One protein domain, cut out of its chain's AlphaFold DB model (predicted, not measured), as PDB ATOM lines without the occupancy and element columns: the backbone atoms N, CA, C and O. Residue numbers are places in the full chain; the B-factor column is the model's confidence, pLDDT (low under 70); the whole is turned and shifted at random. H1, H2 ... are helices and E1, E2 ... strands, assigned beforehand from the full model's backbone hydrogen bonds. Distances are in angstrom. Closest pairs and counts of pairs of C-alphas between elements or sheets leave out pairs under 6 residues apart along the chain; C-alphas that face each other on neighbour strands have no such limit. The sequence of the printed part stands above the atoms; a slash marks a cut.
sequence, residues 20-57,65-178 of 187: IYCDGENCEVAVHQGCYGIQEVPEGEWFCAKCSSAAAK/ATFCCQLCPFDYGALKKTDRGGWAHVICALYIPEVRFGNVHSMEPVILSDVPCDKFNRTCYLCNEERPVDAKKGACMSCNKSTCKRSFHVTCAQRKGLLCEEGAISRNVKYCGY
ATOM      1  N   ILE A  20    -118.903 -12.736  53.439       96.88
ATOM      2  CA  ILE A  20    -119.717 -12.267  52.312       96.88
ATOM      3  C   ILE A  20    -120.095 -13.468  51.442       96.88
ATOM      4  O   ILE A  20    -119.241 -14.295  51.104       96.88
ATOM      5  N   TYR A  21    -121.373 -13.553  51.076       96.69
ATOM      6  CA  TYR A  21    -121.951 -14.623  50.263       96.69
ATOM      7  C   TYR A  21    -122.211 -14.120  48.845       96.69
ATOM      8  O   TYR A  21    -122.605 -12.976  48.654       96.69
ATOM      9  N   CYS A  22    -121.960 -14.966  47.851       96.88
ATOM     10  CA  CYS A  22    -122.260 -14.665  46.458       96.88
ATOM     11  C   CYS A  22    -123.752 -14.862  46.163       96.88
ATOM     12  O   CYS A  22    -124.263 -15.960  46.357       96.88
ATOM     13  N   ASP A  23    -124.395 -13.851  45.580       95.94
ATOM     14  CA  ASP A  23    -125.813 -13.868  45.181       95.94
ATOM     15  C   ASP A  23    -126.053 -14.498  43.796       95.94
ATOM     16  O   ASP A  23    -127.171 -14.566  43.290       95.94
ATOM     17  N   GLY A  24    -124.993 -14.982  43.145       92.38
ATOM     18  CA  GLY A  24    -125.100 -15.707  41.881       92.38
ATOM     19  C   GLY A  24    -125.895 -17.010  42.011       92.38
ATOM     20  O   GLY A  24    -125.678 -17.792  42.936       92.38
ATOM     21  N   GLU A  25    -126.756 -17.294  41.032       90.75
ATOM     22  CA  GLU A  25    -127.559 -18.522  41.005       90.75
ATOM     23  C   GLU A  25    -126.690 -19.785  41.126       90.75
ATOM     24  O   GLU A  25    -125.710 -19.964  40.396       90.75
ATOM     25  N   ASN A  26    -127.069 -20.682  42.043       88.50
ATOM     26  CA  ASN A  26    -126.350 -21.927  42.345       88.50
ATOM     27  C   ASN A  26    -124.861 -21.719  42.700       88.50
ATOM     28  O   ASN A  26    -124.022 -22.589  42.441       88.50
ATOM     29  N   CYS A  27    -124.507 -20.563  43.272       92.81
ATOM     30  CA  CYS A  27    -123.162 -20.280  43.753       92.81
ATOM     31  C   CYS A  27    -123.069 -20.457  45.271       92.81
ATOM     32  O   CYS A  27    -123.741 -19.774  46.029       92.81
ATOM     33  N   GLU A  28    -122.173 -21.332  45.724       92.88
ATOM     34  CA  GLU A  28    -121.931 -21.575  47.156       92.88
ATOM     35  C   GLU A  28    -120.713 -20.796  47.688       92.88
ATOM     36  O   GLU A  28    -120.124 -21.150  48.710       92.88
ATOM     37  N   VAL A  29    -120.253 -19.768  46.968       95.88
ATOM     38  CA  VAL A  29    -119.069 -19.003  47.377       95.88
ATOM     39  C   VAL A  29    -119.424 -18.112  48.562       95.88
ATOM     40  O   VAL A  29    -120.122 -17.115  48.408       95.88
ATOM     41  N   ALA A  30    -118.866 -18.454  49.719       96.75
ATOM     42  CA  ALA A  30    -118.791 -17.600  50.895       96.75
ATOM     43  C   ALA A  30    -117.320 -17.327  51.222       96.75
ATOM     44  O   ALA A  30    -116.503 -18.254  51.290       96.75
ATOM     45  N   VAL A  31    -116.953 -16.058  51.379       97.69
ATOM     46  CA  VAL A  31    -115.568 -15.629  51.610       97.69
ATOM     47  C   VAL A  31    -115.514 -14.458  52.571       97.69
ATOM     48  O   VAL A  31    -116.389 -13.600  52.547       97.69
ATOM     49  N   HIS A  32    -114.474 -14.374  53.400       97.81
ATOM     50  CA  HIS A  32    -114.211 -13.113  54.079       97.81
ATOM     51  C   HIS A  32    -113.793 -12.042  53.084       97.81
ATOM     52  O   HIS A  32    -113.136 -12.352  52.083       97.81
ATOM     53  N   GLN A  33    -114.089 -10.787  53.418       97.25
ATOM     54  CA  GLN A  33    -113.635  -9.622  52.661       97.25
ATOM     55  C   GLN A  33    -112.133  -9.713  52.330       97.25
ATOM     56  O   GLN A  33    -111.744  -9.691  51.158       97.25
ATOM     57  N   GLY A  34    -111.295  -9.910  53.354       96.69
ATOM     58  CA  GLY A  34    -109.842 -10.022  53.219       96.69
ATOM     59  C   GLY A  34    -109.366 -11.321  52.566       96.69
ATOM     60  O   GLY A  34    -108.320 -11.331  51.927       96.69
ATOM     61  N   CYS A  35    -110.138 -12.409  52.653       96.94
ATOM     62  CA  CYS A  35    -109.785 -13.682  52.016       96.94
ATOM     63  C   CYS A  35    -109.999 -13.688  50.500       96.94
ATOM     64  O   CYS A  35    -109.552 -14.621  49.835       96.94
ATOM     65  N   TYR A  36    -110.706 -12.695  49.953       98.12
ATOM     66  CA  TYR A  36    -110.993 -12.600  48.520       98.12
ATOM     67  C   TYR A  36    -110.587 -11.255  47.892       98.12
ATOM     68  O   TYR A  36    -110.733 -11.065  46.679       98.12
ATOM     69  N   GLY A  37    -110.051 -10.334  48.697       97.38
ATOM     70  CA  GLY A  37    -109.599  -9.017  48.253       97.38
ATOM     71  C   GLY A  37    -110.744  -8.074  47.878       97.38
ATOM     72  O   GLY A  37    -110.627  -7.292  46.932       97.38
ATOM     73  N   ILE A  38    -111.877  -8.169  48.576       97.31
ATOM     74  CA  ILE A  38    -113.029  -7.287  48.362       97.31
ATOM     75  C   ILE A  38    -112.685  -5.907  48.946       97.31
ATOM     76  O   ILE A  38    -112.453  -5.780  50.145       97.31
ATOM     77  N   GLN A  39    -112.605  -4.881  48.093       95.00
ATOM     78  CA  GLN A  39    -112.135  -3.553  48.519       95.00
ATOM     79  C   GLN A  39    -113.126  -2.861  49.455       95.00
ATOM     80  O   GLN A  39    -112.724  -2.289  50.462       95.00
ATOM     81  N   GLU A  40    -114.415  -2.973  49.152       94.12
ATOM     82  CA  GLU A  40    -115.497  -2.362  49.916       94.12
ATOM     83  C   GLU A  40    -116.600  -3.395  50.126       94.12
ATOM     84  O   GLU A  40    -116.922  -4.164  49.216       94.12
ATOM     85  N   VAL A  41    -117.146  -3.438  51.342       94.81
ATOM     86  CA  VAL A  41    -118.260  -4.331  51.662       94.81
ATOM     87  C   VAL A  41    -119.491  -3.846  50.887       94.81
ATOM     88  O   VAL A  41    -119.840  -2.671  50.988       94.81
ATOM     89  N   PRO A  42    -120.138  -4.716  50.097       92.81
ATOM     90  CA  PRO A  42    -121.281  -4.345  49.272       92.81
ATOM     91  C   PRO A  42    -122.500  -4.007  50.144       92.81
ATOM     92  O   PRO A  42    -122.813  -4.731  51.085       92.81
ATOM     93  N   GLU A  43    -123.216  -2.929  49.810       93.12
ATOM     94  CA  GLU A  43    -124.492  -2.569  50.461       93.12
ATOM     95  C   GLU A  43    -125.686  -3.394  49.940       93.12
ATOM     96  O   GLU A  43    -126.761  -3.386  50.539       93.12
ATOM     97  N   GLY A  44    -125.509  -4.103  48.821       94.00
ATOM     98  CA  GLY A  44    -126.528  -4.924  48.165       94.00
ATOM     99  C   GLY A  44    -125.937  -6.213  47.603       94.00
ATOM    100  O   GLY A  44    -125.028  -6.786  48.201       94.00
ATOM    101  N   GLU A  45    -126.445  -6.655  46.452       95.44
ATOM    102  CA  GLU A  45    -125.995  -7.904  45.831       95.44
ATOM    103  C   GLU A  45    -124.496  -7.894  45.519       95.44
ATOM    104  O   GLU A  45    -123.929  -6.908  45.032       95.44
ATOM    105  N   TRP A  46    -123.861  -9.038  45.744       96.94
ATOM    106  CA  TRP A  46    -122.461  -9.260  45.449       96.94
ATOM    107  C   TRP A  46    -122.247 -10.547  44.672       96.94
ATOM    108  O   TRP A  46    -122.752 -11.616  45.004       96.94
ATOM    109  N   PHE A  47    -121.410 -10.464  43.640       96.56
ATOM    110  CA  PHE A  47    -121.095 -11.595  42.780       96.56
ATOM    111  C   PHE A  47    -119.598 -11.877  42.821       96.56
ATOM    112  O   PHE A  47    -118.771 -10.990  42.597       96.56
ATOM    113  N   CYS A  48    -119.232 -13.138  43.050       96.81
ATOM    114  CA  CYS A  48    -117.846 -13.564  42.909       96.81
ATOM    115  C   CYS A  48    -117.383 -13.429  41.447       96.81
ATOM    116  O   CYS A  48    -118.191 -13.447  40.515       96.81
ATOM    117  N   ALA A  49    -116.067 -13.393  41.213       95.12
ATOM    118  CA  ALA A  49    -115.511 -13.148  39.880       95.12
ATOM    119  C   ALA A  49    -116.010 -14.145  38.812       95.12
ATOM    120  O   ALA A  49    -116.166 -13.763  37.646       95.12
ATOM    121  N   LYS A  50    -116.293 -15.400  39.206       93.56
ATOM    122  CA  LYS A  50    -116.917 -16.427  38.352       93.56
ATOM    123  C   LYS A  50    -118.310 -15.987  37.894       93.56
ATOM    124  O   LYS A  50    -118.550 -15.940  36.691       93.56
ATOM    125  N   CYS A  51    -119.195 -15.633  38.825       93.81
ATOM    126  CA  CYS A  51    -120.568 -15.220  38.525       93.81
ATOM    127  C   CYS A  51    -120.611 -13.901  37.746       93.81
ATOM    128  O   CYS A  51    -121.291 -13.837  36.725       93.81
ATOM    129  N   SER A  52    -119.807 -12.901  38.122       92.81
ATOM    130  CA  SER A  52    -119.716 -11.643  37.364       92.81
ATOM    131  C   SER A  52    -119.250 -11.879  35.924       92.81
ATOM    132  O   SER A  52    -119.780 -11.294  34.983       92.81
ATOM    133  N   SER A  53    -118.271 -12.771  35.725       90.25
ATOM    134  CA  SER A  53    -117.779 -13.096  34.380       90.25
ATOM    135  C   SER A  53    -118.747 -13.966  33.582       90.25
ATOM    136  O   SER A  53    -118.729 -13.891  32.359       90.25
ATOM    137  N   ALA A  54    -119.568 -14.790  34.236       86.50
ATOM    138  CA  ALA A  54    -120.628 -15.548  33.578       86.50
ATOM    139  C   ALA A  54    -121.747 -14.619  33.085       86.50
ATOM    140  O   ALA A  54    -122.138 -14.721  31.927       86.50
ATOM    141  N   ALA A  55    -122.180 -13.666  33.916       81.75
ATOM    142  CA  ALA A  55    -123.201 -12.677  33.564       81.75
ATOM    143  C   ALA A  55    -122.763 -11.737  32.426       81.75
ATOM    144  O   ALA A  55    -123.581 -11.317  31.613       81.75
ATOM    145  N   ALA A  56    -121.464 -11.436  32.327       78.00
ATOM    146  CA  ALA A  56    -120.912 -10.598  31.261       78.00
ATOM    147  C   ALA A  56    -120.820 -11.295  29.886       78.00
ATOM    148  O   ALA A  56    -120.532 -10.633  28.886       78.00
ATOM    149  N   LYS A  57    -121.017 -12.620  29.799       68.44
ATOM    150  CA  LYS A  57    -120.998 -13.337  28.515       68.44
ATOM    151  C   LYS A  57    -122.350 -13.190  27.810       68.44
ATOM    152  O   LYS A  57    -123.381 -13.593  28.333       68.44
ATOM    153  N   ALA A  65    -115.085 -20.815  28.058       55.78
ATOM    154  CA  ALA A  65    -114.034 -20.865  29.058       55.78
ATOM    155  C   ALA A  65    -114.640 -21.525  30.298       55.78
ATOM    156  O   ALA A  65    -115.483 -20.925  30.975       55.78
ATOM    157  N   THR A  66    -114.252 -22.776  30.528       74.81
ATOM    158  CA  THR A  66    -114.639 -23.548  31.696       74.81
ATOM    159  C   THR A  66    -114.104 -22.829  32.931       74.81
ATOM    160  O   THR A  66    -112.951 -22.393  32.978       74.81
ATOM    161  N   PHE A  67    -114.959 -22.642  33.935       87.31
ATOM    162  CA  PHE A  67    -114.581 -22.026  35.207       87.31
ATOM    163  C   PHE A  67    -113.827 -23.039  36.079       87.31
ATOM    164  O   PHE A  67    -114.263 -23.383  37.173       87.31
ATOM    165  N   CYS A  68    -112.709 -23.546  35.558       91.88
ATOM    166  CA  CYS A  68    -111.883 -24.568  36.184       91.88
ATOM    167  C   CYS A  68    -110.573 -23.964  36.679       91.88
ATOM    168  O   CYS A  68    -109.914 -23.196  35.975       91.88
ATOM    169  N   CYS A  69    -110.166 -24.352  37.884       97.25
ATOM    170  CA  CYS A  69    -108.877 -23.963  38.426       97.25
ATOM    171  C   CYS A  69    -107.732 -24.608  37.630       97.25
ATOM    172  O   CYS A  69    -107.705 -25.815  37.422       97.25
ATOM    173  N   GLN A  70    -106.729 -23.823  37.236       97.19
ATOM    174  CA  GLN A  70    -105.536 -24.326  36.541       97.19
ATOM    175  C   GLN A  70    -104.537 -25.030  37.475       97.19
ATOM    176  O   GLN A  70    -103.556 -25.606  37.011       97.19
ATOM    177  N   LEU A  71    -104.769 -24.982  38.790       98.12
ATOM    178  CA  LEU A  71    -103.873 -25.529  39.812       98.12
ATOM    179  C   LEU A  71    -104.406 -26.809  40.465       98.12
ATOM    180  O   LEU A  71    -103.657 -27.472  41.170       98.12
ATOM    181  N   CYS A  72    -105.664 -27.190  40.243       97.56
ATOM    182  CA  CYS A  72    -106.243 -28.398  40.833       97.56
ATOM    183  C   CYS A  72    -107.407 -28.929  39.972       97.56
ATOM    184  O   CYS A  72    -107.840 -28.236  39.055       97.56
ATOM    185  N   PRO A  73    -107.943 -30.133  40.237       95.69
ATOM    186  CA  PRO A  73    -108.968 -30.741  39.386       95.69
ATOM    187  C   PRO A  73    -110.409 -30.268  39.664       95.69
ATOM    188  O   PRO A  73    -111.332 -30.826  39.076       95.69
ATOM    189  N   PHE A  74    -110.623 -29.295  40.559       92.81
ATOM    190  CA  PHE A  74    -111.958 -28.889  41.021       92.81
ATOM    191  C   PHE A  74    -112.415 -27.528  40.461       92.81
ATOM    192  O   PHE A  74    -111.599 -26.660  40.146       92.81
ATOM    193  N   ASP A  75    -113.734 -27.340  40.386       89.50
ATOM    194  CA  ASP A  75    -114.447 -26.227  39.730       89.50
ATOM    195  C   ASP A  75    -115.417 -25.445  40.657       89.50
ATOM    196  O   ASP A  75    -116.080 -24.488  40.230       89.50
ATOM    197  N   TYR A  76    -115.484 -25.823  41.938       89.81
ATOM    198  CA  TYR A  76    -116.227 -25.133  43.006       89.81
ATOM    199  C   TYR A  76    -115.351 -24.128  43.765       89.81
ATOM    200  O   TYR A  76    -114.142 -24.138  43.607       89.81
ATOM    201  N   GLY A  77    -115.918 -23.303  44.647       93.62
ATOM    202  CA  GLY A  77    -115.148 -22.414  45.527       93.62
ATOM    203  C   GLY A  77    -114.669 -21.110  44.875       93.62
ATOM    204  O   GLY A  77    -114.992 -20.793  43.730       93.62
ATOM    205  N   ALA A  78    -113.916 -20.320  45.641       96.94
ATOM    206  CA  ALA A  78    -113.541 -18.955  45.278       96.94
ATOM    207  C   ALA A  78    -112.428 -18.901  44.216       96.94
ATOM    208  O   ALA A  78    -111.276 -19.254  44.483       96.94
ATOM    209  N   LEU A  79    -112.763 -18.416  43.015       97.50
ATOM    210  CA  LEU A  79    -111.848 -18.280  41.876       97.50
ATOM    211  C   LEU A  79    -111.484 -16.819  41.595       97.50
ATOM    212  O   LEU A  79    -112.328 -15.939  41.732       97.50
ATOM    213  N   LYS A  80    -110.267 -16.575  41.104       97.75
ATOM    214  CA  LYS A  80    -109.838 -15.312  40.483       97.75
ATOM    215  C   LYS A  80    -109.247 -15.579  39.096       97.75
ATOM    216  O   LYS A  80    -108.830 -16.703  38.794       97.75
ATOM    217  N   LYS A  81    -109.242 -14.553  38.240       96.56
ATOM    218  CA  LYS A  81    -108.619 -14.624  36.910       96.56
ATOM    219  C   LYS A  81    -107.105 -14.741  37.040       96.56
ATOM    220  O   LYS A  81    -106.506 -14.182  37.958       96.56
ATOM    221  N   THR A  82    -106.499 -15.449  36.101       97.25
ATOM    222  CA  THR A  82    -105.045 -15.623  36.014       97.25
ATOM    223  C   THR A  82    -104.445 -14.731  34.933       97.25
ATOM    224  O   THR A  82    -105.135 -14.317  33.999       97.25
ATOM    225  N   ASP A  83    -103.138 -14.502  35.012       96.69
ATOM    226  CA  ASP A  83    -102.334 -13.871  33.955       96.69
ATOM    227  C   ASP A  83    -102.258 -14.695  32.653       96.69
ATOM    228  O   ASP A  83    -101.860 -14.179  31.612       96.69
ATOM    229  N   ARG A  84    -102.683 -15.966  32.685       93.88
ATOM    230  CA  ARG A  84    -102.738 -16.879  31.528       93.88
ATOM    231  C   ARG A  84    -104.126 -16.970  30.880       93.88
ATOM    232  O   ARG A  84    -104.373 -17.879  30.092       93.88
ATOM    233  N   GLY A  85    -105.052 -16.080  31.240       91.38
ATOM    234  CA  GLY A  85    -106.415 -16.056  30.691       91.38
ATOM    235  C   GLY A  85    -107.345 -17.162  31.209       91.38
ATOM    236  O   GLY A  85    -108.459 -17.300  30.710       91.38
ATOM    237  N   GLY A  86    -106.912 -17.942  32.204       94.12
ATOM    238  CA  GLY A  86    -107.724 -18.946  32.898       94.12
ATOM    239  C   GLY A  86    -108.129 -18.515  34.309       94.12
ATOM    240  O   GLY A  86    -108.083 -17.331  34.653       94.12
ATOM    241  N   TRP A  87    -108.473 -19.491  35.146       96.88
ATOM    242  CA  TRP A  87    -108.913 -19.290  36.526       96.88
ATOM    243  C   TRP A  87    -108.028 -20.050  37.508       96.88
ATOM    244  O   TRP A  87    -107.502 -21.117  37.197       96.88
ATOM    245  N   ALA A  88    -107.894 -19.532  38.720       97.94
ATOM    246  CA  ALA A  88    -107.259 -20.239  39.820       97.94
ATOM    247  C   ALA A  88    -108.028 -19.984  41.113       97.94
ATOM    248  O   ALA A  88    -108.572 -18.897  41.318       97.94
ATOM    249  N   HIS A  89    -108.076 -20.985  41.991       98.44
ATOM    250  CA  HIS A  89    -108.599 -20.777  43.337       98.44
ATOM    251  C   HIS A  89    -107.702 -19.836  44.114       98.44
ATOM    252  O   HIS A  89    -106.477 -19.963  44.057       98.44
ATOM    253  N   VAL A  90    -108.319 -18.981  44.926       98.25
ATOM    254  CA  VAL A  90    -107.581 -18.126  45.856       98.25
ATOM    255  C   VAL A  90    -106.775 -18.972  46.843       98.25
ATOM    256  O   VAL A  90    -105.588 -18.725  47.024       98.25
ATOM    257  N   ILE A  91    -107.359 -20.048  47.386       97.69
ATOM    258  CA  ILE A  91    -106.630 -20.947  48.292       97.69
ATOM    259  C   ILE A  91    -105.443 -21.638  47.603       97.69
ATOM    260  O   ILE A  91    -104.357 -21.704  48.170       97.69
ATOM    261  N   CYS A  92    -105.596 -22.093  46.352       98.44
ATOM    262  CA  CYS A  92    -104.481 -22.686  45.607       98.44
ATOM    263  C   CYS A  92    -103.333 -21.689  45.420       98.44
ATOM    264  O   CYS A  92    -102.173 -22.079  45.526       98.44
ATOM    265  N   ALA A  93    -103.657 -20.420  45.166       98.00
ATOM    266  CA  ALA A  93    -102.670 -19.359  45.033       98.00
ATOM    267  C   ALA A  93    -101.962 -19.028  46.358       98.00
ATOM    268  O   ALA A  93    -100.771 -18.747  46.342       98.00
ATOM    269  N   LEU A  94    -102.654 -19.115  47.499       96.94
ATOM    270  CA  LEU A  94    -102.056 -18.884  48.821       96.94
ATOM    271  C   LEU A  94    -101.064 -19.987  49.230       96.94
ATOM    272  O   LEU A  94    -100.024 -19.697  49.814       96.94
ATOM    273  N   TYR A  95    -101.375 -21.251  48.931       97.56
ATOM    274  CA  TYR A  95    -100.628 -22.409  49.449       97.56
ATOM    275  C   TYR A  95     -99.577 -22.988  48.486       97.56
ATOM    276  O   TYR A  95     -98.816 -23.878  48.880       97.56
ATOM    277  N   ILE A  96     -99.508 -22.518  47.235       97.19
ATOM    278  CA  ILE A  96     -98.393 -22.818  46.324       97.19
ATOM    279  C   ILE A  96     -97.415 -21.636  46.379       97.19
ATOM    280  O   ILE A  96     -97.728 -20.593  45.813       97.19
ATOM    281  N   PRO A  97     -96.230 -21.780  47.008       93.12
ATOM    282  CA  PRO A  97     -95.350 -20.647  47.320       93.12
ATOM    283  C   PRO A  97     -94.913 -19.806  46.119       93.12
ATOM    284  O   PRO A  97     -94.601 -18.629  46.262       93.12
ATOM    285  N   GLU A  98     -94.829 -20.422  44.941       96.12
ATOM    286  CA  GLU A  98     -94.394 -19.760  43.714       96.12
ATOM    287  C   GLU A  98     -95.521 -18.994  43.000       96.12
ATOM    288  O   GLU A  98     -95.239 -18.213  42.090       96.12
ATOM    289  N   VAL A  99     -96.783 -19.191  43.399       97.50
ATOM    290  CA  VAL A  99     -97.919 -18.411  42.892       97.50
ATOM    291  C   VAL A  99     -97.964 -17.068  43.613       97.50
ATOM    292  O   VAL A  99     -97.739 -16.975  44.818       97.50
ATOM    293  N   ARG A 100     -98.264 -16.002  42.869       96.56
ATOM    294  CA  ARG A 100     -98.378 -14.642  43.410       96.56
ATOM    295  C   ARG A 100     -99.698 -14.000  43.008       96.56
ATOM    296  O   ARG A 100    -100.366 -14.458  42.086       96.56
ATOM    297  N   PHE A 101    -100.046 -12.906  43.671       97.62
ATOM    298  CA  PHE A 101    -101.098 -11.999  43.219       97.62
ATOM    299  C   PHE A 101    -100.455 -10.753  42.615       97.62
ATOM    300  O   PHE A 101     -99.512 -10.213  43.190       97.62
ATOM    301  N   GLY A 102    -100.961 -10.293  41.468       97.12
ATOM    302  CA  GLY A 102    -100.494  -9.053  40.842       97.12
ATOM    303  C   GLY A 102    -100.722  -7.836  41.741       97.12
ATOM    304  O   GLY A 102     -99.875  -6.951  41.818       97.12
ATOM    305  N   ASN A 103    -101.830  -7.834  42.483       97.00
ATOM    306  CA  ASN A 103    -102.097  -6.904  43.569       97.00
ATOM    307  C   ASN A 103    -102.589  -7.680  44.798       97.00
ATOM    308  O   ASN A 103    -103.532  -8.463  44.711       97.00
ATOM    309  N   VAL A 104    -101.940  -7.470  45.945       94.50
ATOM    310  CA  VAL A 104    -102.235  -8.182  47.200       94.50
ATOM    311  C   VAL A 104    -103.507  -7.700  47.900       94.50
ATOM    312  O   VAL A 104    -104.088  -8.463  48.659       94.50
ATOM    313  N   HIS A 105    -103.964  -6.475  47.632       94.81
ATOM    314  CA  HIS A 105    -105.188  -5.926  48.220       94.81
ATOM    315  C   HIS A 105    -106.420  -6.449  47.493       94.81
ATOM    316  O   HIS A 105    -107.381  -6.859  48.133       94.81
ATOM    317  N   SER A 106    -106.390  -6.464  46.158       96.38
ATOM    318  CA  SER A 106    -107.477  -7.025  45.349       96.38
ATOM    319  C   SER A 106    -107.342  -8.531  45.134       96.38
ATOM    320  O   SER A 106    -108.268  -9.164  44.640       96.38
ATOM    321  N   MET A 107    -106.200  -9.128  45.485       97.62
ATOM    322  CA  MET A 107    -105.883 -10.542  45.248       97.62
ATOM    323  C   MET A 107    -106.073 -10.961  43.780       97.62
ATOM    324  O   MET A 107    -106.549 -12.061  43.488       97.62
ATOM    325  N   GLU A 108    -105.739 -10.084  42.829       95.75
ATOM    326  CA  GLU A 108    -105.845 -10.381  41.397       95.75
ATOM    327  C   GLU A 108    -104.900  -9.542  40.511       95.75
ATOM    328  O   GLU A 108    -104.479  -8.458  40.921       95.75
ATOM    329  N   PRO A 109    -104.565 -10.022  39.295       97.38
ATOM    330  CA  PRO A 109    -104.766 -11.397  38.830       97.38
ATOM    331  C   PRO A 109    -103.855 -12.377  39.582       97.38
ATOM    332  O   PRO A 109    -102.864 -11.987  40.200       97.38
ATOM    333  N   VAL A 110    -104.188 -13.663  39.530       98.44
ATOM    334  CA  VAL A 110    -103.302 -14.731  40.002       98.44
ATOM    335  C   VAL A 110    -102.187 -14.933  38.974       98.44
ATOM    336  O   VAL A 110    -102.458 -15.223  37.810       98.44
ATOM    337  N   ILE A 111    -100.937 -14.780  39.398       98.25
ATOM    338  CA  ILE A 111     -99.751 -14.877  38.547       98.25
ATOM    339  C   ILE A 111     -99.241 -16.316  38.555       98.25
ATOM    340  O   ILE A 111     -98.703 -16.793  39.556       98.25
ATOM    341  N   LEU A 112     -99.417 -17.007  37.428       97.69
ATOM    342  CA  LEU A 112     -98.975 -18.386  37.222       97.69
ATOM    343  C   LEU A 112     -97.707 -18.484  36.375       97.69
ATOM    344  O   LEU A 112     -97.075 -19.541  36.352       97.69
ATOM    345  N   SER A 113     -97.329 -17.424  35.657       95.56
ATOM    346  CA  SER A 113     -96.149 -17.417  34.778       95.56
ATOM    347  C   SER A 113     -94.840 -17.750  35.500       95.56
ATOM    348  O   SER A 113     -93.960 -18.350  34.891       95.56
ATOM    349  N   ASP A 114     -94.762 -17.478  36.802       93.25
ATOM    350  CA  ASP A 114     -93.581 -17.724  37.634       93.25
ATOM    351  C   ASP A 114     -93.532 -19.126  38.269       93.25
ATOM    352  O   ASP A 114     -92.540 -19.486  38.906       93.25
ATOM    353  N   VAL A 115     -94.587 -19.935  38.116       96.44
ATOM    354  CA  VAL A 115     -94.672 -21.260  38.743       96.44
ATOM    355  C   VAL A 115     -93.820 -22.267  37.960       96.44
ATOM    356  O   VAL A 115     -94.099 -22.511  36.781       96.44
ATOM    357  N   PRO A 116     -92.824 -22.924  38.590       96.44
ATOM    358  CA  PRO A 116     -91.977 -23.899  37.912       96.44
ATOM    359  C   PRO A 116     -92.770 -25.093  37.367       96.44
ATOM    360  O   PRO A 116     -93.634 -25.643  38.056       96.44
ATOM    361  N   CYS A 117     -92.403 -25.576  36.175       94.56
ATOM    362  CA  CYS A 117     -93.045 -26.735  35.539       94.56
ATOM    363  C   CYS A 117     -93.035 -28.001  36.418       94.56
ATOM    364  O   CYS A 117     -93.964 -28.798  36.344       94.56
ATOM    365  N   ASP A 118     -92.030 -28.173  37.289       95.12
ATOM    366  CA  ASP A 118     -91.976 -29.280  38.258       95.12
ATOM    367  C   ASP A 118     -93.242 -29.361  39.128       95.12
ATOM    368  O   ASP A 118     -93.741 -30.452  39.389       95.12
ATOM    369  N   LYS A 119     -93.834 -28.223  39.517       96.12
ATOM    370  CA  LYS A 119     -95.063 -28.221  40.327       96.12
ATOM    371  C   LYS A 119     -96.235 -28.871  39.599       96.12
ATOM    372  O   LYS A 119     -97.034 -29.540  40.251       96.12
ATOM    373  N   PHE A 120     -96.300 -28.709  38.278       96.56
ATOM    374  CA  PHE A 120     -97.330 -29.292  37.415       96.56
ATOM    375  C   PHE A 120     -97.064 -30.761  37.056       96.56
ATOM    376  O   PHE A 120     -97.981 -31.485  36.685       96.56
ATOM    377  N   ASN A 121     -95.821 -31.225  37.194       94.81
ATOM    378  CA  ASN A 121     -95.438 -32.609  36.898       94.81
ATOM    379  C   ASN A 121     -95.557 -33.548  38.111       94.81
ATOM    380  O   ASN A 121     -95.381 -34.763  37.981       94.81
ATOM    381  N   ARG A 122     -95.839 -33.002  39.298       96.19
ATOM    382  CA  ARG A 122     -96.005 -33.770  40.536       96.19
ATOM    383  C   ARG A 122     -97.327 -34.531  40.553       96.19
ATOM    384  O   ARG A 122     -98.348 -34.062  40.064       96.19
ATOM    385  N   THR A 123     -97.301 -35.698  41.191       97.62
ATOM    386  CA  THR A 123     -98.492 -36.516  41.432       97.62
ATOM    387  C   THR A 123     -99.057 -36.210  42.817       97.62
ATOM    388  O   THR A 123     -98.362 -36.368  43.824       97.62
ATOM    389  N   CYS A 124    -100.326 -35.821  42.876       98.31
ATOM    390  CA  CYS A 124    -101.084 -35.703  44.112       98.31
ATOM    391  C   CYS A 124    -101.366 -37.091  44.689       98.31
ATOM    392  O   CYS A 124    -102.115 -37.868  44.094       98.31
ATOM    393  N   TYR A 125    -100.786 -37.408  45.850       97.38
ATOM    394  CA  TYR A 125    -100.938 -38.739  46.448       97.38
ATOM    395  C   TYR A 125    -102.389 -39.032  46.866       97.38
ATOM    396  O   TYR A 125    -102.850 -40.152  46.688       97.38
ATOM    397  N   LEU A 126    -103.128 -38.010  47.314       97.06
ATOM    398  CA  LEU A 126    -104.539 -38.125  47.705       97.06
ATOM    399  C   LEU A 126    -105.428 -38.497  46.509       97.06
ATOM    400  O   LEU A 126    -106.217 -39.433  46.572       97.06
ATOM    401  N   CYS A 127    -105.258 -37.809  45.376       97.19
ATOM    402  CA  CYS A 127    -105.964 -38.169  44.145       97.19
ATOM    403  C   CYS A 127    -105.504 -39.519  43.601       97.19
ATOM    404  O   CYS A 127    -106.306 -40.233  43.019       97.19
ATOM    405  N   ASN A 128    -104.231 -39.881  43.759       94.94
ATOM    406  CA  ASN A 128    -103.745 -41.179  43.301       94.94
ATOM    407  C   ASN A 128    -104.431 -42.350  44.027       94.94
ATOM    408  O   ASN A 128    -104.514 -43.437  43.468       94.94
ATOM    409  N   GLU A 129    -104.926 -42.124  45.243       90.69
ATOM    410  CA  GLU A 129    -105.710 -43.100  46.000       90.69
ATOM    411  C   GLU A 129    -107.208 -43.032  45.650       90.69
ATOM    412  O   GLU A 129    -107.832 -44.070  45.454       90.69
ATOM    413  N   GLU A 130    -107.788 -41.830  45.522       90.94
ATOM    414  CA  GLU A 130    -109.241 -41.657  45.331       90.94
ATOM    415  C   GLU A 130    -109.691 -41.631  43.857       90.94
ATOM    416  O   GLU A 130    -110.680 -42.261  43.482       90.94
ATOM    417  N   ARG A 131    -108.987 -40.882  43.000       92.38
ATOM    418  CA  ARG A 131    -109.305 -40.685  41.575       92.38
ATOM    419  C   ARG A 131    -108.021 -40.470  40.752       92.38
ATOM    420  O   ARG A 131    -107.671 -39.327  40.439       92.38
ATOM    421  N   PRO A 132    -107.317 -41.548  40.350       93.88
ATOM    422  CA  PRO A 132    -105.981 -41.465  39.748       93.88
ATOM    423  C   PRO A 132    -105.880 -40.585  38.494       93.88
ATOM    424  O   PRO A 132    -104.843 -39.969  38.251       93.88
ATOM    425  N   VAL A 133    -106.966 -40.469  37.721       95.44
ATOM    426  CA  VAL A 133    -107.027 -39.621  36.513       95.44
ATOM    427  C   VAL A 133    -106.834 -38.130  36.811       95.44
ATOM    428  O   VAL A 133    -106.452 -37.367  35.926       95.44
ATOM    429  N   ASP A 134    -107.083 -37.710  38.053       96.31
ATOM    430  CA  ASP A 134    -106.918 -36.326  38.493       96.31
ATOM    431  C   ASP A 134    -105.548 -36.074  39.130       96.31
ATOM    432  O   ASP A 134    -105.157 -34.923  39.307       96.31
ATOM    433  N   ALA A 135    -104.782 -37.126  39.437       96.94
ATOM    434  CA  ALA A 135    -103.583 -37.026  40.263       96.94
ATOM    435  C   ALA A 135    -102.472 -36.153  39.665       96.94
ATOM    436  O   ALA A 135    -101.653 -35.630  40.414       96.94
ATOM    437  N   LYS A 136    -102.458 -35.963  38.342       96.31
ATOM    438  CA  LYS A 136    -101.495 -35.110  37.625       96.31
ATOM    439  C   LYS A 136    -102.117 -33.838  37.028       96.31
ATOM    440  O   LYS A 136    -101.488 -33.184  36.206       96.31
ATOM    441  N   LYS A 137    -103.365 -33.497  37.372       95.94
ATOM    442  CA  LYS A 137    -104.014 -32.274  36.865       95.94
ATOM    443  C   LYS A 137    -103.581 -31.060  37.679       95.94
ATOM    444  O   LYS A 137    -103.713 -31.080  38.892       95.94
ATOM    445  N   GLY A 138    -103.153 -29.978  37.042       96.88
ATOM    446  CA  GLY A 138    -102.765 -28.758  37.760       96.88
ATOM    447  C   GLY A 138    -101.449 -28.917  38.523       96.88
ATOM    448  O   GLY A 138    -100.571 -29.643  38.072       96.88
ATOM    449  N   ALA A 139    -101.291 -28.224  39.652       98.00
ATOM    450  CA  ALA A 139    -100.033 -28.131  40.388       98.00
ATOM    451  C   ALA A 139    -100.167 -28.636  41.829       98.00
ATOM    452  O   ALA A 139    -101.185 -28.434  42.490       98.00
ATOM    453  N   CYS A 140     -99.115 -29.268  42.345       98.00
ATOM    454  CA  CYS A 140     -99.094 -29.760  43.721       98.00
ATOM    455  C   CYS A 140     -98.218 -28.898  44.635       98.00
ATOM    456  O   CYS A 140     -97.090 -28.539  44.288       98.00
ATOM    457  N   MET A 141     -98.694 -28.684  45.863       97.06
ATOM    458  CA  MET A 141     -97.839 -28.286  46.978       97.06
ATOM    459  C   MET A 141     -97.098 -29.511  47.538       97.06
ATOM    460  O   MET A 141     -97.458 -30.662  47.272       97.06
ATOM    461  N   SER A 142     -96.027 -29.271  48.294       96.62
ATOM    462  CA  SER A 142     -95.242 -30.324  48.953       96.62
ATOM    463  C   SER A 142     -95.519 -30.335  50.450       96.62
ATOM    464  O   SER A 142     -95.743 -29.285  51.048       96.62
ATOM    465  N   CYS A 143     -95.462 -31.518  51.060       96.69
ATOM    466  CA  CYS A 143     -95.474 -31.641  52.514       96.69
ATOM    467  C   CYS A 143     -94.337 -30.808  53.131       96.69
ATOM    468  O   CYS A 143     -93.187 -30.932  52.717       96.69
ATOM    469  N   ASN A 144     -94.640 -29.999  54.147       95.50
ATOM    470  CA  ASN A 144     -93.681 -29.083  54.777       95.50
ATOM    471  C   ASN A 144     -92.642 -29.803  55.668       95.50
ATOM    472  O   ASN A 144     -91.675 -29.198  56.127       95.50
ATOM    473  N   LYS A 145     -92.790 -31.115  55.904       94.75
ATOM    474  CA  LYS A 145     -91.757 -31.930  56.559       94.75
ATOM    475  C   LYS A 145     -90.556 -32.098  55.620       94.75
ATOM    476  O   LYS A 145     -90.676 -32.761  54.596       94.75
ATOM    477  N   SER A 146     -89.387 -31.599  56.026       90.31
ATOM    478  CA  SER A 146     -88.154 -31.520  55.214       90.31
ATOM    479  C   SER A 146     -87.724 -32.806  54.490       90.31
ATOM    480  O   SER A 146     -87.180 -32.738  53.393       90.31
ATOM    481  N   THR A 147     -87.959 -33.982  55.073       92.88
ATOM    482  CA  THR A 147     -87.582 -35.280  54.483       92.88
ATOM    483  C   THR A 147     -88.701 -35.935  53.670       92.88
ATOM    484  O   THR A 147     -88.500 -36.989  53.064       92.88
ATOM    485  N   CYS A 148     -89.897 -35.345  53.653       96.25
ATOM    486  CA  CYS A 148     -91.064 -35.915  53.001       96.25
ATOM    487  C   CYS A 148     -91.132 -35.505  51.527       96.25
ATOM    488  O   CYS A 148     -91.052 -34.331  51.188       96.25
ATOM    489  N   LYS A 149     -91.356 -36.483  50.644       95.25
ATOM    490  CA  LYS A 149     -91.521 -36.257  49.196       95.25
ATOM    491  C   LYS A 149     -92.984 -36.256  48.737       95.25
ATOM    492  O   LYS A 149     -93.248 -36.130  47.543       95.25
ATOM    493  N   ARG A 150     -93.942 -36.424  49.659       96.75
ATOM    494  CA  ARG A 150     -95.370 -36.429  49.310       96.75
ATOM    495  C   ARG A 150     -95.786 -35.048  48.812       96.75
ATOM    496  O   ARG A 150     -95.449 -34.033  49.420       96.75
ATOM    497  N   SER A 151     -96.531 -35.048  47.714       97.56
ATOM    498  CA  SER A 151     -97.109 -33.859  47.093       97.56
ATOM    499  C   SER A 151     -98.616 -34.058  46.949       97.56
ATOM    500  O   SER A 151     -99.083 -35.193  46.831       97.56
ATOM    501  N   PHE A 152     -99.379 -32.975  47.008       98.06
ATOM    502  CA  PHE A 152    -100.839 -33.005  46.932       98.06
ATOM    503  C   PHE A 152    -101.381 -31.676  46.409       98.06
ATOM    504  O   PHE A 152    -100.729 -30.640  46.541       98.06
ATOM    505  N   HIS A 153    -102.567 -31.695  45.803       98.50
ATOM    506  CA  HIS A 153    -103.283 -30.458  45.495       98.50
ATOM    507  C   HIS A 153    -103.688 -29.759  46.786       98.50
ATOM    508  O   HIS A 153    -104.066 -30.416  47.758       98.50
ATOM    509  N   VAL A 154    -103.677 -28.429  46.759       98.12
ATOM    510  CA  VAL A 154    -104.090 -27.601  47.899       98.12
ATOM    511  C   VAL A 154    -105.521 -27.930  48.327       98.12
ATOM    512  O   VAL A 154    -105.770 -28.203  49.492       98.12
ATOM    513  N   THR A 155    -106.453 -27.994  47.380       97.06
ATOM    514  CA  THR A 155    -107.870 -28.316  47.615       97.06
ATOM    515  C   THR A 155    -108.092 -29.747  48.115       97.06
ATOM    516  O   THR A 155    -108.960 -29.980  48.954       97.06
ATOM    517  N   CYS A 156    -107.275 -30.716  47.682       97.19
ATOM    518  CA  CYS A 156    -107.304 -32.069  48.252       97.19
ATOM    519  C   CYS A 156    -106.870 -32.062  49.722       97.19
ATOM    520  O   CYS A 156    -107.512 -32.698  50.557       97.19
ATOM    521  N   ALA A 157    -105.813 -31.316  50.052       96.25
ATOM    522  CA  ALA A 157    -105.386 -31.139  51.435       96.25
ATOM    523  C   ALA A 157    -106.404 -30.362  52.274       96.25
ATOM    524  O   ALA A 157    -106.652 -30.754  53.411       96.25
ATOM    525  N   GLN A 158    -107.043 -29.330  51.716       95.06
ATOM    526  CA  GLN A 158    -108.114 -28.579  52.373       95.06
ATOM    527  C   GLN A 158    -109.235 -29.522  52.819       95.06
ATOM    528  O   GLN A 158    -109.592 -29.554  53.992       95.06
ATOM    529  N   ARG A 159    -109.729 -30.371  51.906       92.56
ATOM    530  CA  ARG A 159    -110.803 -31.335  52.194       92.56
ATOM    531  C   ARG A 159    -110.429 -32.360  53.270       92.56
ATOM    532  O   ARG A 159    -111.309 -32.873  53.955       92.56
ATOM    533  N   LYS A 160    -109.141 -32.677  53.405       93.12
ATOM    534  CA  LYS A 160    -108.611 -33.613  54.409       93.12
ATOM    535  C   LYS A 160    -108.146 -32.917  55.699       93.12
ATOM    536  O   LYS A 160    -107.640 -33.602  56.582       93.12
ATOM    537  N   GLY A 161    -108.287 -31.592  55.815       93.25
ATOM    538  CA  GLY A 161    -107.825 -30.832  56.983       93.25
ATOM    539  C   GLY A 161    -106.300 -30.842  57.158       93.25
ATOM    540  O   GLY A 161    -105.805 -30.867  58.278       93.25
ATOM    541  N   LEU A 162    -105.551 -30.887  56.053       95.06
ATOM    542  CA  LEU A 162    -104.087 -31.031  56.031       95.06
ATOM    543  C   LEU A 162    -103.330 -29.705  55.830       95.06
ATOM    544  O   LEU A 162    -102.097 -29.703  55.757       95.06
ATOM    545  N   LEU A 163    -104.056 -28.598  55.679       94.62
ATOM    546  CA  LEU A 163    -103.499 -27.256  55.520       94.62
ATOM    547  C   LEU A 163    -103.211 -26.624  56.885       94.62
ATOM    548  O   LEU A 163    -103.908 -26.892  57.861       94.62
ATOM    549  N   CYS A 164    -102.160 -25.810  56.956       91.62
ATOM    550  CA  CYS A 164    -101.725 -25.132  58.171       91.62
ATOM    551  C   CYS A 164    -101.203 -23.728  57.860       91.62
ATOM    552  O   CYS A 164    -100.524 -23.507  56.854       91.62
ATOM    553  N   GLU A 165    -101.431 -22.814  58.794       89.62
ATOM    554  CA  GLU A 165    -100.912 -21.450  58.768       89.62
ATOM    555  C   GLU A 165     -99.888 -21.302  59.903       89.62
ATOM    556  O   GLU A 165    -100.214 -21.449  61.079       89.62
ATOM    557  N   GLU A 166     -98.617 -21.087  59.558       85.19
ATOM    558  CA  GLU A 166     -97.520 -20.921  60.520       85.19
ATOM    559  C   GLU A 166     -97.128 -19.438  60.619       85.19
ATOM    560  O   GLU A 166     -96.717 -18.834  59.630       85.19
ATOM    561  N   GLY A 167     -97.197 -18.845  61.815       70.06
ATOM    562  CA  GLY A 167     -96.726 -17.475  62.053       70.06
ATOM    563  C   GLY A 167     -97.335 -16.859  63.307       70.06
ATOM    564  O   GLY A 167     -98.488 -16.456  63.293       70.06
ATOM    565  N   ALA A 168     -96.563 -16.786  64.397       52.25
ATOM    566  CA  ALA A 168     -97.068 -16.343  65.702       52.25
ATOM    567  C   ALA A 168     -96.544 -14.968  66.174       52.25
ATOM    568  O   ALA A 168     -96.971 -14.507  67.225       52.25
ATOM    569  N   ILE A 169     -95.595 -14.312  65.480       54.12
ATOM    570  CA  ILE A 169     -94.896 -13.126  66.048       54.12
ATOM    571  C   ILE A 169     -94.589 -12.006  65.022       54.12
ATOM    572  O   ILE A 169     -94.281 -10.881  65.404       54.12
ATOM    573  N   SER A 170     -94.721 -12.239  63.710       51.53
ATOM    574  CA  SER A 170     -94.510 -11.203  62.681       51.53
ATOM    575  C   SER A 170     -95.651 -11.211  61.667       51.53
ATOM    576  O   SER A 170     -96.287 -12.243  61.492       51.53
ATOM    577  N   ARG A 171     -95.887 -10.088  60.976       60.44
ATOM    578  CA  ARG A 171     -96.958  -9.906  59.968       60.44
ATOM    579  C   ARG A 171     -96.903 -10.878  58.767       60.44
ATOM    580  O   ARG A 171     -97.733 -10.766  57.874       60.44
ATOM    581  N   ASN A 172     -95.945 -11.807  58.728       74.62
ATOM    582  CA  ASN A 172     -95.789 -12.789  57.661       74.62
ATOM    583  C   ASN A 172     -96.364 -14.143  58.093       74.62
ATOM    584  O   ASN A 172     -95.766 -14.843  58.915       74.62
ATOM    585  N   VAL A 173     -97.502 -14.510  57.503       85.38
ATOM    586  CA  VAL A 173     -98.108 -15.841  57.622       85.38
ATOM    587  C   VAL A 173     -97.504 -16.757  56.564       85.38
ATOM    588  O   VAL A 173     -97.431 -16.405  55.386       85.38
ATOM    589  N   LYS A 174     -97.067 -17.947  56.973       89.88
ATOM    590  CA  LYS A 174     -96.613 -19.000  56.069       89.88
ATOM    591  C   LYS A 174     -97.730 -20.023  55.878       89.88
ATOM    592  O   LYS A 174     -98.005 -20.829  56.765       89.88
ATOM    593  N   TYR A 175     -98.307 -20.036  54.685       93.69
ATOM    594  CA  TYR A 175     -99.257 -21.057  54.251       93.69
ATOM    595  C   TYR A 175     -98.511 -22.338  53.873       93.69
ATOM    596  O   TYR A 175     -97.641 -22.343  52.999       93.69
ATOM    597  N   CYS A 176     -98.805 -23.436  54.562       94.69
ATOM    598  CA  CYS A 176     -98.151 -24.719  54.337       94.69
ATOM    599  C   CYS A 176     -99.114 -25.890  54.562       94.69
ATOM    600  O   CYS A 176    -100.292 -25.714  54.840       94.69
ATOM    601  N   GLY A 177     -98.639 -27.117  54.386       94.94
ATOM    602  CA  GLY A 177     -99.468 -28.295  54.602       94.94
ATOM    603  C   GLY A 177     -98.628 -29.518  54.904       94.94
ATOM    604  O   GLY A 177     -97.455 -29.606  54.522       94.94
ATOM    605  N   TYR A 178     -99.237 -30.482  55.578       96.06
ATOM    606  CA  TYR A 178     -98.584 -31.710  56.007       96.06
ATOM    607  C   TYR A 178     -99.386 -32.913  55.525       96.06
ATOM    608  O   TYR A 178    -100.598 -32.950  55.664       96.06
TER     609      TYR A 178
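This is residues 20 to 57 and 65 to 178 of the 187 residues of an uncharacterized protein of Caenorhabditis japonica (UniProt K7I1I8). With little regular structure, this is mostly loop, with short helix H3 in the middle among three small hairpins, E2 E3, E4 E5 and E6 E7. The 152 printed residues include six named helices and seven named strands, E1 H1 H2 E2 E3 H3 E4 E5 H4 H5 H6 E6 E7; the class is mixed, the sheets antiparallel. It is compact, radius of gyration of the C-alphas 15.6 A, spanning 49 by 41 by 28 A.

Strands are E4 100 to 103, E5 108 to 111, E2 79 to 81, E3 87 to 89, E6 163 to 166 (10.0 A), E7 174 to 177, E1 30 to 32. Helices are H1 33 to 36, H2 49 to 55 (10.0 A), H3 90 to 95, H4 117 to 121, H5 125 to 130, H6 154 to 159. C-alpha 30 is at (-118.791, -17.600, 50.895), C-alpha 177 at (-99.468, -28.295, 54.602).

Within hydrogen-bond range are N 102 and O 109 in hairpin E4 E5, 2.8 A, N 80 and O 88 in E2 E3, 2.9 A, and N 164 and O 176 in E6 E7, 2.8 A. H3 touches H6, about perpendicular at 77 degrees, closest C-alphas Cys 92 and Val 154, 5.4 A. H5 and H6 only just touch, with 3 pairs of C-alphas within 8 A, closest Leu 126 and Cys 156, 6.7 A. H4 and H5 are apart. H2 to H6 have every O i to N i+4 pair within range; H1 is too short for one.

Residues 58 to 64 are cut out, C-alphas 57 and 65 being 10.3 A apart. Links H1 to H2 and H5 to H6 are long. Residues 57, 65 and 168 to 171 have pLDDT under 70.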